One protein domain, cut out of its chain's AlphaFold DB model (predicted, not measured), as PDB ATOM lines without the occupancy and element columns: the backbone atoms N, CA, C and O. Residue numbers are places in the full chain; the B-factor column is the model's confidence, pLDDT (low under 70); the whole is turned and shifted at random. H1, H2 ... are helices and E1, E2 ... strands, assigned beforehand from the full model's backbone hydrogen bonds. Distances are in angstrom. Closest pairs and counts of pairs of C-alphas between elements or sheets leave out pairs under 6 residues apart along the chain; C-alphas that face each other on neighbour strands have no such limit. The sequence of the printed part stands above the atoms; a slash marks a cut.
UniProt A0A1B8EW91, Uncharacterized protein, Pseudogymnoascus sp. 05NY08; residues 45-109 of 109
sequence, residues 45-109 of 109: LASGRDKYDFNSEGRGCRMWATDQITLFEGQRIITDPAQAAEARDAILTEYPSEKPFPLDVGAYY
ATOM      1  N   LEU A  45      -6.989   0.899  40.422       59.72
ATOM      2  CA  LEU A  45      -6.625  -0.483  40.721       59.72
ATOM      3  C   LEU A  45      -5.696  -0.485  41.932       59.72
ATOM      4  O   LEU A  45      -4.642   0.150  41.903       59.72
ATOM      5  N   ALA A  46      -6.085  -1.174  43.000       57.88
ATOM      6  CA  ALA A  46      -5.186  -1.394  44.120       57.88
ATOM      7  C   ALA A  46      -4.214  -2.536  43.831       57.88
ATOM      8  O   ALA A  46      -4.542  -3.522  43.173       57.88
ATOM      9  N   SER A  47      -3.020  -2.394  44.394       59.31
ATOM     10  CA  SER A  47      -2.005  -3.434  44.487       59.31
ATOM     11  C   SER A  47      -2.200  -4.259  45.761       59.31
ATOM     12  O   SER A  47      -2.393  -3.698  46.841       59.31
ATOM     13  N   GLY A  48      -2.077  -5.577  45.653       58.88
ATOM     14  CA  GLY A  48      -2.060  -6.501  46.785       58.88
ATOM     15  C   GLY A  48      -2.569  -7.875  46.367       58.88
ATOM     16  O   GLY A  48      -3.481  -7.960  45.554       58.88
ATOM     17  N   ARG A  49      -1.986  -8.944  46.928       61.81
ATOM     18  CA  ARG A  49      -2.305 -10.357  46.628       61.81
ATOM     19  C   ARG A  49      -1.922 -10.838  45.216       61.81
ATOM     20  O   ARG A  49      -2.466 -11.831  44.736       61.81
ATOM     21  N   ASP A  50      -0.953 -10.184  44.587       66.19
ATOM     22  CA  ASP A  50      -0.279 -10.610  43.350       66.19
ATOM     23  C   ASP A  50       0.554 -11.892  43.533       66.19
ATOM     24  O   ASP A  50       0.788 -12.636  42.585       66.19
ATOM     25  N   LYS A  51       0.963 -12.181  44.770       69.00
ATOM     26  CA  LYS A  51       1.739 -13.365  45.135       69.00
ATOM     27  C   LYS A  51       0.838 -14.495  45.619       69.00
ATOM     28  O   LYS A  51       0.587 -14.648  46.813       69.00
ATOM     29  N   TYR A  52       0.333 -15.275  44.673       72.50
ATOM     30  CA  TYR A  52      -0.420 -16.490  44.963       72.50
ATOM     31  C   TYR A  52       0.052 -17.629  44.074       72.50
ATOM     32  O   TYR A  52       0.269 -17.433  42.880       72.50
ATOM     33  N   ASP A  53       0.192 -18.808  44.661       73.88
ATOM     34  CA  ASP A  53       0.562 -20.033  43.976       73.88
ATOM     35  C   ASP A  53      -0.643 -20.979  43.902       73.88
ATOM     36  O   ASP A  53      -1.296 -21.292  44.904       73.88
ATOM     37  N   PHE A  54      -0.924 -21.446  42.691       76.88
ATOM     38  CA  PHE A  54      -1.836 -22.545  42.400       76.88
ATOM     39  C   PHE A  54      -1.085 -23.871  42.466       76.88
ATOM     40  O   PHE A  54       0.126 -23.924  42.227       76.88
ATOM     41  N   ASN A  55      -1.801 -24.961  42.736       71.56
ATOM     42  CA  ASN A  55      -1.197 -26.288  42.658       71.56
ATOM     43  C   ASN A  55      -0.907 -26.705  41.202       71.56
ATOM     44  O   ASN A  55      -1.285 -26.017  40.251       71.56
ATOM     45  N   SER A  56      -0.233 -27.843  41.033       66.88
ATOM     46  CA  SER A  56       0.182 -28.388  39.730       66.88
ATOM     47  C   SER A  56      -0.980 -28.696  38.776       66.88
ATOM     48  O   SER A  56      -0.786 -28.773  37.565       66.88
ATOM     49  N   GLU A  57      -2.201 -28.815  39.297       68.44
ATOM     50  CA  GLU A  57      -3.427 -29.014  38.519       68.44
ATOM     51  C   GLU A  57      -4.158 -27.689  38.220       68.44
ATOM     52  O   GLU A  57      -5.273 -27.688  37.698       68.44
ATOM     53  N   GLY A  58      -3.556 -26.545  38.567       65.56
ATOM     54  CA  GLY A  58      -4.141 -25.214  38.400       65.56
ATOM     55  C   GLY A  58      -5.300 -24.914  39.357       65.56
ATOM     56  O   GLY A  58      -5.991 -23.905  39.189       65.56
ATOM     57  N   ARG A  59      -5.533 -25.763  40.368       72.56
ATOM     58  CA  ARG A  59      -6.545 -25.519  41.404       72.56
ATOM     59  C   ARG A  59      -6.010 -24.518  42.435       72.56
ATOM     60  O   ARG A  59      -4.809 -24.447  42.697       72.56
ATOM     61  N   GLY A  60      -6.915 -23.708  42.983       74.44
ATOM     62  CA  GLY A  60      -6.595 -22.524  43.798       74.44
ATOM     63  C   GLY A  60      -7.005 -21.199  43.147       74.44
ATOM     64  O   GLY A  60      -7.188 -20.200  43.838       74.44
ATOM     65  N   CYS A  61      -7.236 -21.185  41.831       77.62
ATOM     66  CA  CYS A  61      -7.640 -19.984  41.090       77.62
ATOM     67  C   CYS A  61      -8.981 -19.402  41.554       77.62
ATOM     68  O   CYS A  61      -9.113 -18.186  41.656       77.62
ATOM     69  N   ARG A  62      -9.946 -20.261  41.903       84.75
ATOM     70  CA  ARG A  62     -11.251 -19.855  42.439       84.75
ATOM     71  C   ARG A  62     -11.127 -19.203  43.814       84.75
ATOM     72  O   ARG A  62     -11.693 -18.139  44.028       84.75
ATOM     73  N   MET A  63     -10.348 -19.804  44.717       84.94
ATOM     74  CA  MET A  63     -10.078 -19.240  46.045       84.94
ATOM     75  C   MET A  63      -9.411 -17.870  45.919       84.94
ATOM     76  O   MET A  63      -9.855 -16.901  46.527       84.94
ATOM     77  N   TRP A  64      -8.396 -17.773  45.063       84.69
ATOM     78  CA  TRP A  64      -7.721 -16.510  44.807       84.69
ATOM     79  C   TRP A  64      -8.649 -15.457  44.198       84.69
ATOM     80  O   TRP A  64      -8.662 -14.329  44.673       84.69
ATOM     81  N   ALA A  65      -9.476 -15.804  43.209       86.88
ATOM     82  CA  ALA A  65     -10.452 -14.877  42.633       86.88
ATOM     83  C   ALA A  65     -11.461 -14.369  43.682       86.88
ATOM     84  O   ALA A  65     -11.715 -13.167  43.761       86.88
ATOM     85  N   THR A  66     -11.972 -15.257  44.541       89.94
ATOM     86  CA  THR A  66     -12.834 -14.902  45.682       89.94
ATOM     87  C   THR A  66     -12.141 -13.928  46.636       89.94
ATOM     88  O   THR A  66     -12.737 -12.943  47.087       89.94
ATOM     89  N   ASP A  67     -10.864 -14.164  46.917       88.19
ATOM     90  CA  ASP A  67     -10.054 -13.301  47.765       88.19
ATOM     91  C   ASP A  67      -9.788 -11.926  47.137       88.19
ATOM     92  O   ASP A  67      -9.811 -10.920  47.850       88.19
ATOM     93  N   GLN A  68      -9.574 -11.856  45.818       86.25
ATOM     94  CA  GLN A  68      -9.441 -10.583  45.099       86.25
ATOM     95  C   GLN A  68     -10.734  -9.773  45.174       86.25
ATOM     96  O   GLN A  68     -10.693  -8.587  45.489       86.25
ATOM     97  N   ILE A  69     -11.891 -10.406  44.954       89.69
ATOM     98  CA  ILE A  69     -13.195  -9.734  45.067       89.69
ATOM     99  C   ILE A  69     -13.383  -9.182  46.483       89.69
ATOM    100  O   ILE A  69     -13.762  -8.026  46.649       89.69
ATOM    101  N   THR A  70     -13.053  -9.977  47.505       90.50
ATOM    102  CA  THR A  70     -13.103  -9.549  48.912       90.50
ATOM    103  C   THR A  70     -12.167  -8.367  49.189       90.50
ATOM    104  O   THR A  70     -12.555  -7.410  49.860       90.50
ATOM    105  N   LEU A  71     -10.941  -8.397  48.655       86.69
ATOM    106  CA  LEU A  71      -9.980  -7.299  48.783       86.69
ATOM    107  C   LEU A  71     -10.508  -6.016  48.126       86.69
ATOM    108  O   LEU A  71     -10.485  -4.953  48.746       86.69
ATOM    109  N   PHE A  72     -11.008  -6.118  46.896       87.31
ATOM    110  CA  PHE A  72     -11.510  -4.981  46.130       87.31
ATOM    111  C   PHE A  72     -12.781  -4.386  46.737       87.31
ATOM    112  O   PHE A  72     -12.939  -3.165  46.734       87.31
ATOM    113  N   GLU A  73     -13.664  -5.212  47.297       89.75
ATOM    114  CA  GLU A  73     -14.807  -4.753  48.087       89.75
ATOM    115  C   GLU A  73     -14.340  -4.007  49.347       89.75
ATOM    116  O   GLU A  73     -14.742  -2.865  49.577       89.75
ATOM    117  N   GLY A  74     -13.418  -4.590  50.124       88.31
ATOM    118  CA  GLY A  74     -12.877  -3.969  51.339       88.31
ATOM    119  C   GLY A  74     -12.173  -2.631  51.083       88.31
ATOM    120  O   GLY A  74     -12.259  -1.706  51.893       88.31
ATOM    121  N   GLN A  75     -11.529  -2.487  49.924       86.94
ATOM    122  CA  GLN A  75     -10.885  -1.249  49.476       86.94
ATOM    123  C   GLN A  75     -11.843  -0.271  48.778       86.94
ATOM    124  O   GLN A  75     -11.417   0.804  48.352       86.94
ATOM    125  N   ARG A  76     -13.138  -0.606  48.676       87.31
ATOM    126  CA  ARG A  76     -14.174   0.185  47.987       87.31
ATOM    127  C   ARG A  76     -13.872   0.435  46.506       87.31
ATOM    128  O   ARG A  76     -14.330   1.431  45.940       87.31
ATOM    129  N   ILE A  77     -13.098  -0.459  45.890       87.62
ATOM    130  CA  ILE A  77     -12.925  -0.508  44.438       87.62
ATOM    131  C   ILE A  77     -14.216  -1.021  43.830       87.62
ATOM    132  O   ILE A  77     -14.781  -0.328  42.994       87.62
ATOM    133  N   ILE A  78     -14.708  -2.175  44.291       90.44
ATOM    134  CA  ILE A  78     -16.066  -2.622  43.973       90.44
ATOM    135  C   ILE A  78     -17.027  -1.791  44.821       90.44
ATOM    136  O   ILE A  78     -16.908  -1.742  46.045       90.44
ATOM    137  N   THR A  79     -17.946  -1.088  44.166       91.50
ATOM    138  CA  THR A  79     -18.837  -0.128  44.831       91.50
ATOM    139  C   THR A  79     -20.168  -0.716  45.252       91.50
ATOM    140  O   THR A  79     -20.870  -0.089  46.041       91.50
ATOM    141  N   ASP A  80     -20.524  -1.876  44.709       93.94
ATOM    142  CA  ASP A  80     -21.775  -2.568  44.993       93.94
ATOM    143  C   ASP A  80     -21.487  -3.904  45.710       93.94
ATOM    144  O   ASP A  80     -21.027  -4.859  45.075       93.94
ATOM    145  N   PRO A  81     -21.744  -3.988  47.029       91.56
ATOM    146  CA  PRO A  81     -21.568  -5.214  47.807       91.56
ATOM    147  C   PRO A  81     -22.427  -6.386  47.318       91.56
ATOM    148  O   PRO A  81     -22.018  -7.540  47.443       91.56
ATOM    149  N   ALA A  82     -23.606  -6.118  46.742       95.25
ATOM    150  CA  ALA A  82     -24.469  -7.176  46.222       95.25
ATOM    151  C   ALA A  82     -23.843  -7.827  44.982       95.25
ATOM    152  O   ALA A  82     -23.842  -9.050  44.864       95.25
ATOM    153  N   GLN A  83     -23.222  -7.027  44.111       95.00
ATOM    154  CA  GLN A  83     -22.469  -7.531  42.958       95.00
ATOM    155  C   GLN A  83     -21.212  -8.301  43.388       95.00
ATOM    156  O   GLN A  83     -20.878  -9.324  42.793       95.00
ATOM    157  N   ALA A  84     -20.527  -7.850  44.447       93.75
ATOM    158  CA  ALA A  84     -19.398  -8.586  45.017       93.75
ATOM    159  C   ALA A  84     -19.829  -9.958  45.565       93.75
ATOM    160  O   ALA A  84     -19.148 -10.958  45.333       93.75
ATOM    161  N   ALA A  85     -20.969 -10.017  46.263       94.25
ATOM    162  CA  ALA A  85     -21.542 -11.265  46.755       94.25
ATOM    163  C   ALA A  85     -21.938 -12.201  45.604       94.25
ATOM    164  O   ALA A  85     -21.491 -13.345  45.585       94.25
ATOM    165  N   GLU A  86     -22.662 -11.696  44.600       95.19
ATOM    166  CA  GLU A  86     -23.047 -12.480  43.418       95.19
ATOM    167  C   GLU A  86     -21.821 -13.056  42.696       95.19
ATOM    168  O   GLU A  86     -21.813 -14.221  42.298       95.19
ATOM    169  N   ALA A  87     -20.753 -12.266  42.556       93.56
ATOM    170  CA  ALA A  87     -19.518 -12.721  41.932       93.56
ATOM    171  C   ALA A  87     -18.857 -13.866  42.711       93.56
ATOM    172  O   ALA A  87     -18.408 -14.838  42.102       93.56
ATOM    173  N   ARG A  88     -18.815 -13.785  44.049       94.00
ATOM    174  CA  ARG A  88     -18.285 -14.871  44.889       94.00
ATOM    175  C   ARG A  88     -19.143 -16.130  44.805       94.00
ATOM    176  O   ARG A  88     -18.588 -17.220  44.704       94.00
ATOM    177  N   ASP A  89     -20.463 -15.990  44.780       92.62
ATOM    178  CA  ASP A  89     -21.377 -17.129  44.662       92.62
ATOM    179  C   ASP A  89     -21.254 -17.805  43.288       92.62
ATOM    180  O   ASP A  89     -21.216 -19.033  43.188       92.62
ATOM    181  N   ALA A  90     -21.097 -17.018  42.219       91.81
ATOM    182  CA  ALA A  90     -20.895 -17.543  40.871       91.81
ATOM    183  C   ALA A  90     -19.593 -18.356  40.742       91.81
ATOM    184  O   ALA A  90     -19.552 -19.327  39.989       91.81
ATOM    185  N   ILE A  91     -18.538 -18.011  41.493       91.00
ATOM    186  CA  ILE A  91     -17.273 -18.768  41.509       91.00
ATOM    187  C   ILE A  91     -17.461 -20.191  42.059       91.00
ATOM    188  O   ILE A  91     -16.752 -21.105  41.632       91.00
ATOM    189  N   LEU A  92     -18.428 -20.393  42.962       90.44
ATOM    190  CA  LEU A  92     -18.755 -21.695  43.556       90.44
ATOM    191  C   LEU A  92     -19.562 -22.607  42.618       90.44
ATOM    192  O   LEU A  92     -20.000 -23.681  43.033       90.44
ATOM    193  N   THR A  93     -19.775 -22.193  41.369       89.25
ATOM    194  CA  THR A  93     -20.542 -22.933  40.365       89.25
ATOM    195  C   THR A  93     -19.663 -23.275  39.163       89.25
ATOM    196  O   THR A  93     -18.939 -22.437  38.624       89.25
ATOM    197  N   GLU A  94     -19.719 -24.525  38.715       87.56
ATOM    198  CA  GLU A  94     -19.142 -24.943  37.441       87.56
ATOM    199  C   GLU A  94     -20.130 -24.659  36.308       87.56
ATOM    200  O   GLU A  94     -21.279 -25.087  36.352       87.56
ATOM    201  N   TYR A  95     -19.677 -23.965  35.266       86.25
ATOM    202  CA  TYR A  95     -20.480 -23.697  34.075       86.25
ATOM    203  C   TYR A  95     -19.937 -24.477  32.871       86.25
ATOM    204  O   TYR A  95     -18.720 -24.628  32.750       86.25
ATOM    205  N   PRO A  96     -20.806 -24.953  31.958       87.81
ATOM    206  CA  PRO A  96     -22.261 -24.751  31.909       87.81
ATOM    207  C   PRO A  96     -23.072 -25.798  32.693       87.81
ATOM    208  O   PRO A  96     -24.291 -25.820  32.585       87.81
ATOM    209  N   SER A  97     -22.421 -26.702  33.430       89.25
ATOM    210  CA  SER A  97     -23.093 -27.801  34.139       89.25
ATOM    211  C   SER A  97     -23.984 -27.333  35.300       89.25
ATOM    212  O   SER A  97     -24.823 -28.111  35.748       89.25
ATOM    213  N   GLU A  98     -23.790 -26.099  35.778       87.94
ATOM    214  CA  GLU A  98     -24.457 -25.466  36.928       87.94
ATOM    215  C   GLU A  98     -24.359 -26.291  38.215       87.94
ATOM    216  O   GLU A  98     -25.219 -26.252  39.094       87.94
ATOM    217  N   LYS A  99     -23.277 -27.063  38.339       90.00
ATOM    218  CA  LYS A  99     -23.026 -27.891  39.516       90.00
ATOM    219  C   LYS A  99     -22.225 -27.112  40.555       90.00
ATOM    220  O   LYS A  99     -21.340 -26.341  40.175       90.00
ATOM    221  N   PRO A 100     -22.459 -27.351  41.857       89.00
ATOM    222  CA  PRO A 100     -21.580 -26.842  42.897       89.00
ATOM    223  C   PRO A 100     -20.141 -27.301  42.657       89.00
ATOM    224  O   PRO A 100     -19.884 -28.490  42.458       89.00
ATOM    225  N   PHE A 101     -19.209 -26.358  42.707       84.06
ATOM    226  CA  PHE A 101     -17.781 -26.602  42.596       84.06
ATOM    227  C   PHE A 101     -17.081 -25.886  43.758       84.06
ATOM    228  O   PHE A 101     -16.899 -24.666  43.704       84.06
ATOM    229  N   PRO A 102     -16.727 -26.607  44.837       81.38
ATOM    230  CA  PRO A 102     -16.159 -25.993  46.031       81.38
ATOM    231  C   PRO A 102     -14.795 -25.345  45.755       81.38
ATOM    232  O   PRO A 102     -14.120 -25.641  44.768       81.38
ATOM    233  N   LEU A 103     -14.382 -24.442  46.647       81.75
ATOM    234  CA  LEU A 103     -13.069 -23.810  46.562       81.75
ATOM    235  C   LEU A 103     -11.972 -24.816  46.915       81.75
ATOM    236  O   LEU A 103     -11.976 -25.397  47.998       81.75
ATOM    237  N   ASP A 104     -10.993 -24.939  46.028       77.00
ATOM    238  CA  ASP A 104      -9.710 -25.560  46.334       77.00
ATOM    239  C   ASP A 104      -8.720 -24.508  46.826       77.00
ATOM    240  O   ASP A 104      -8.676 -23.389  46.311       77.00
ATOM    241  N   VAL A 105      -7.898 -24.882  47.803       73.62
ATOM    242  CA  VAL A 105      -6.946 -23.982  48.458       73.62
ATOM    243  C   VAL A 105      -5.606 -23.986  47.706       73.62
ATOM    244  O   VAL A 105      -5.010 -25.041  47.500       73.62
ATOM    245  N   GLY A 106      -5.134 -22.807  47.294       74.38
ATOM    246  CA  GLY A 106      -3.733 -22.525  46.937       74.38
ATOM    247  C   GLY A 106      -2.989 -21.817  48.083       74.38
ATOM    248  O   GLY A 106      -3.439 -21.863  49.227       74.38
ATOM    249  N   ALA A 107      -1.869 -21.139  47.811       74.38
ATOM    250  CA  ALA A 107      -1.032 -20.536  48.861       74.38
ATOM    251  C   ALA A 107      -0.543 -19.112  48.534       74.38
ATOM    252  O   ALA A 107      -0.099 -18.844  47.423       74.38
ATOM    253  N   TYR A 108      -0.570 -18.207  49.520       73.19
ATOM    254  CA  TYR A 108       0.046 -16.869  49.441       73.19
ATOM    255  C   TYR A 108       1.524 -16.892  49.863       73.19
ATOM    256  O   TYR A 108       1.909 -17.747  50.665       73.19
ATOM    257  N   TYR A 109       2.324 -15.929  49.382       66.56
ATOM    258  CA  TYR A 109       3.730 -15.715  49.778       66.56
ATOM    259  C   TYR A 109       4.209 -14.265  49.616       66.56
ATOM    260  O   TYR A 109       3.452 -13.439  49.067       66.56
TER     261      TYR A 109
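What this domain is: This is residues 45 to 109 of the 109 residues of an uncharacterized protein of Pseudogymnoascus sp. 05NY08 (UniProt A0A1B8EW91). Two helices, H1 and H2, lie side by side as a helical hairpin, and the stretch with the short strand E1 runs beside H1, on the side away from H2, in one flat slab. From the end of H2 the tail folds back past the beginning of H1 to E1, where residues 107 to 108 pair antiparallel with residues 52 to 53. The printed part has 65 residues, with one named strand and two named helices in the order E1, H1, H2; the class is mostly helix, though named elements hold only 28 residues. It is only just compact, close to loose, with a radius of gyration of the C-alphas of 12.6 A and spans of 31 by 30 by 13 A.

How they stand to each other: H1, residues 61 to 74, touches H2, residues 81 to 91; their closest C-alphas, those of Thr 66 and Arg 88, are 5.5 A apart. They run opposite ways at a shallow tilt of 4 degrees. In both helices every O i to N i+4 pair is within hydrogen-bond range. E1, residues 52 to 54, pairs with no named strand. Its closest C-alpha pair with H1 is Phe 54 and Cys 61, 6.5 A apart. E1 and H2 are apart.

Where its parts are: H1 is 19.7 A long, from C-alpha 61 at (-7.640, -19.984, 41.090) to C-alpha 74 at (-12.877, -3.969, 51.339). H2 is 15.6 A long and ends at C-alpha 91, (-17.273, -18.768, 41.509). E1 measures 6.7 A and begins at C-alpha 52, (-0.420, -16.490, 44.963).

The domain as a whole: The two C-alphas farthest apart, those of Ser 56 and Thr 79, are 34.4 A apart. The printed part has no cut, and both links, E1 to H1 and H1 to H2, are short. Residues 92 to 109 hold no named element; within them, residues 93 to 94 pair antiparallel with residues 99 to 100. The mean pLDDT of the printed part is 82.2; residues 45 to 51, 56 to 58 and 109 are under 70.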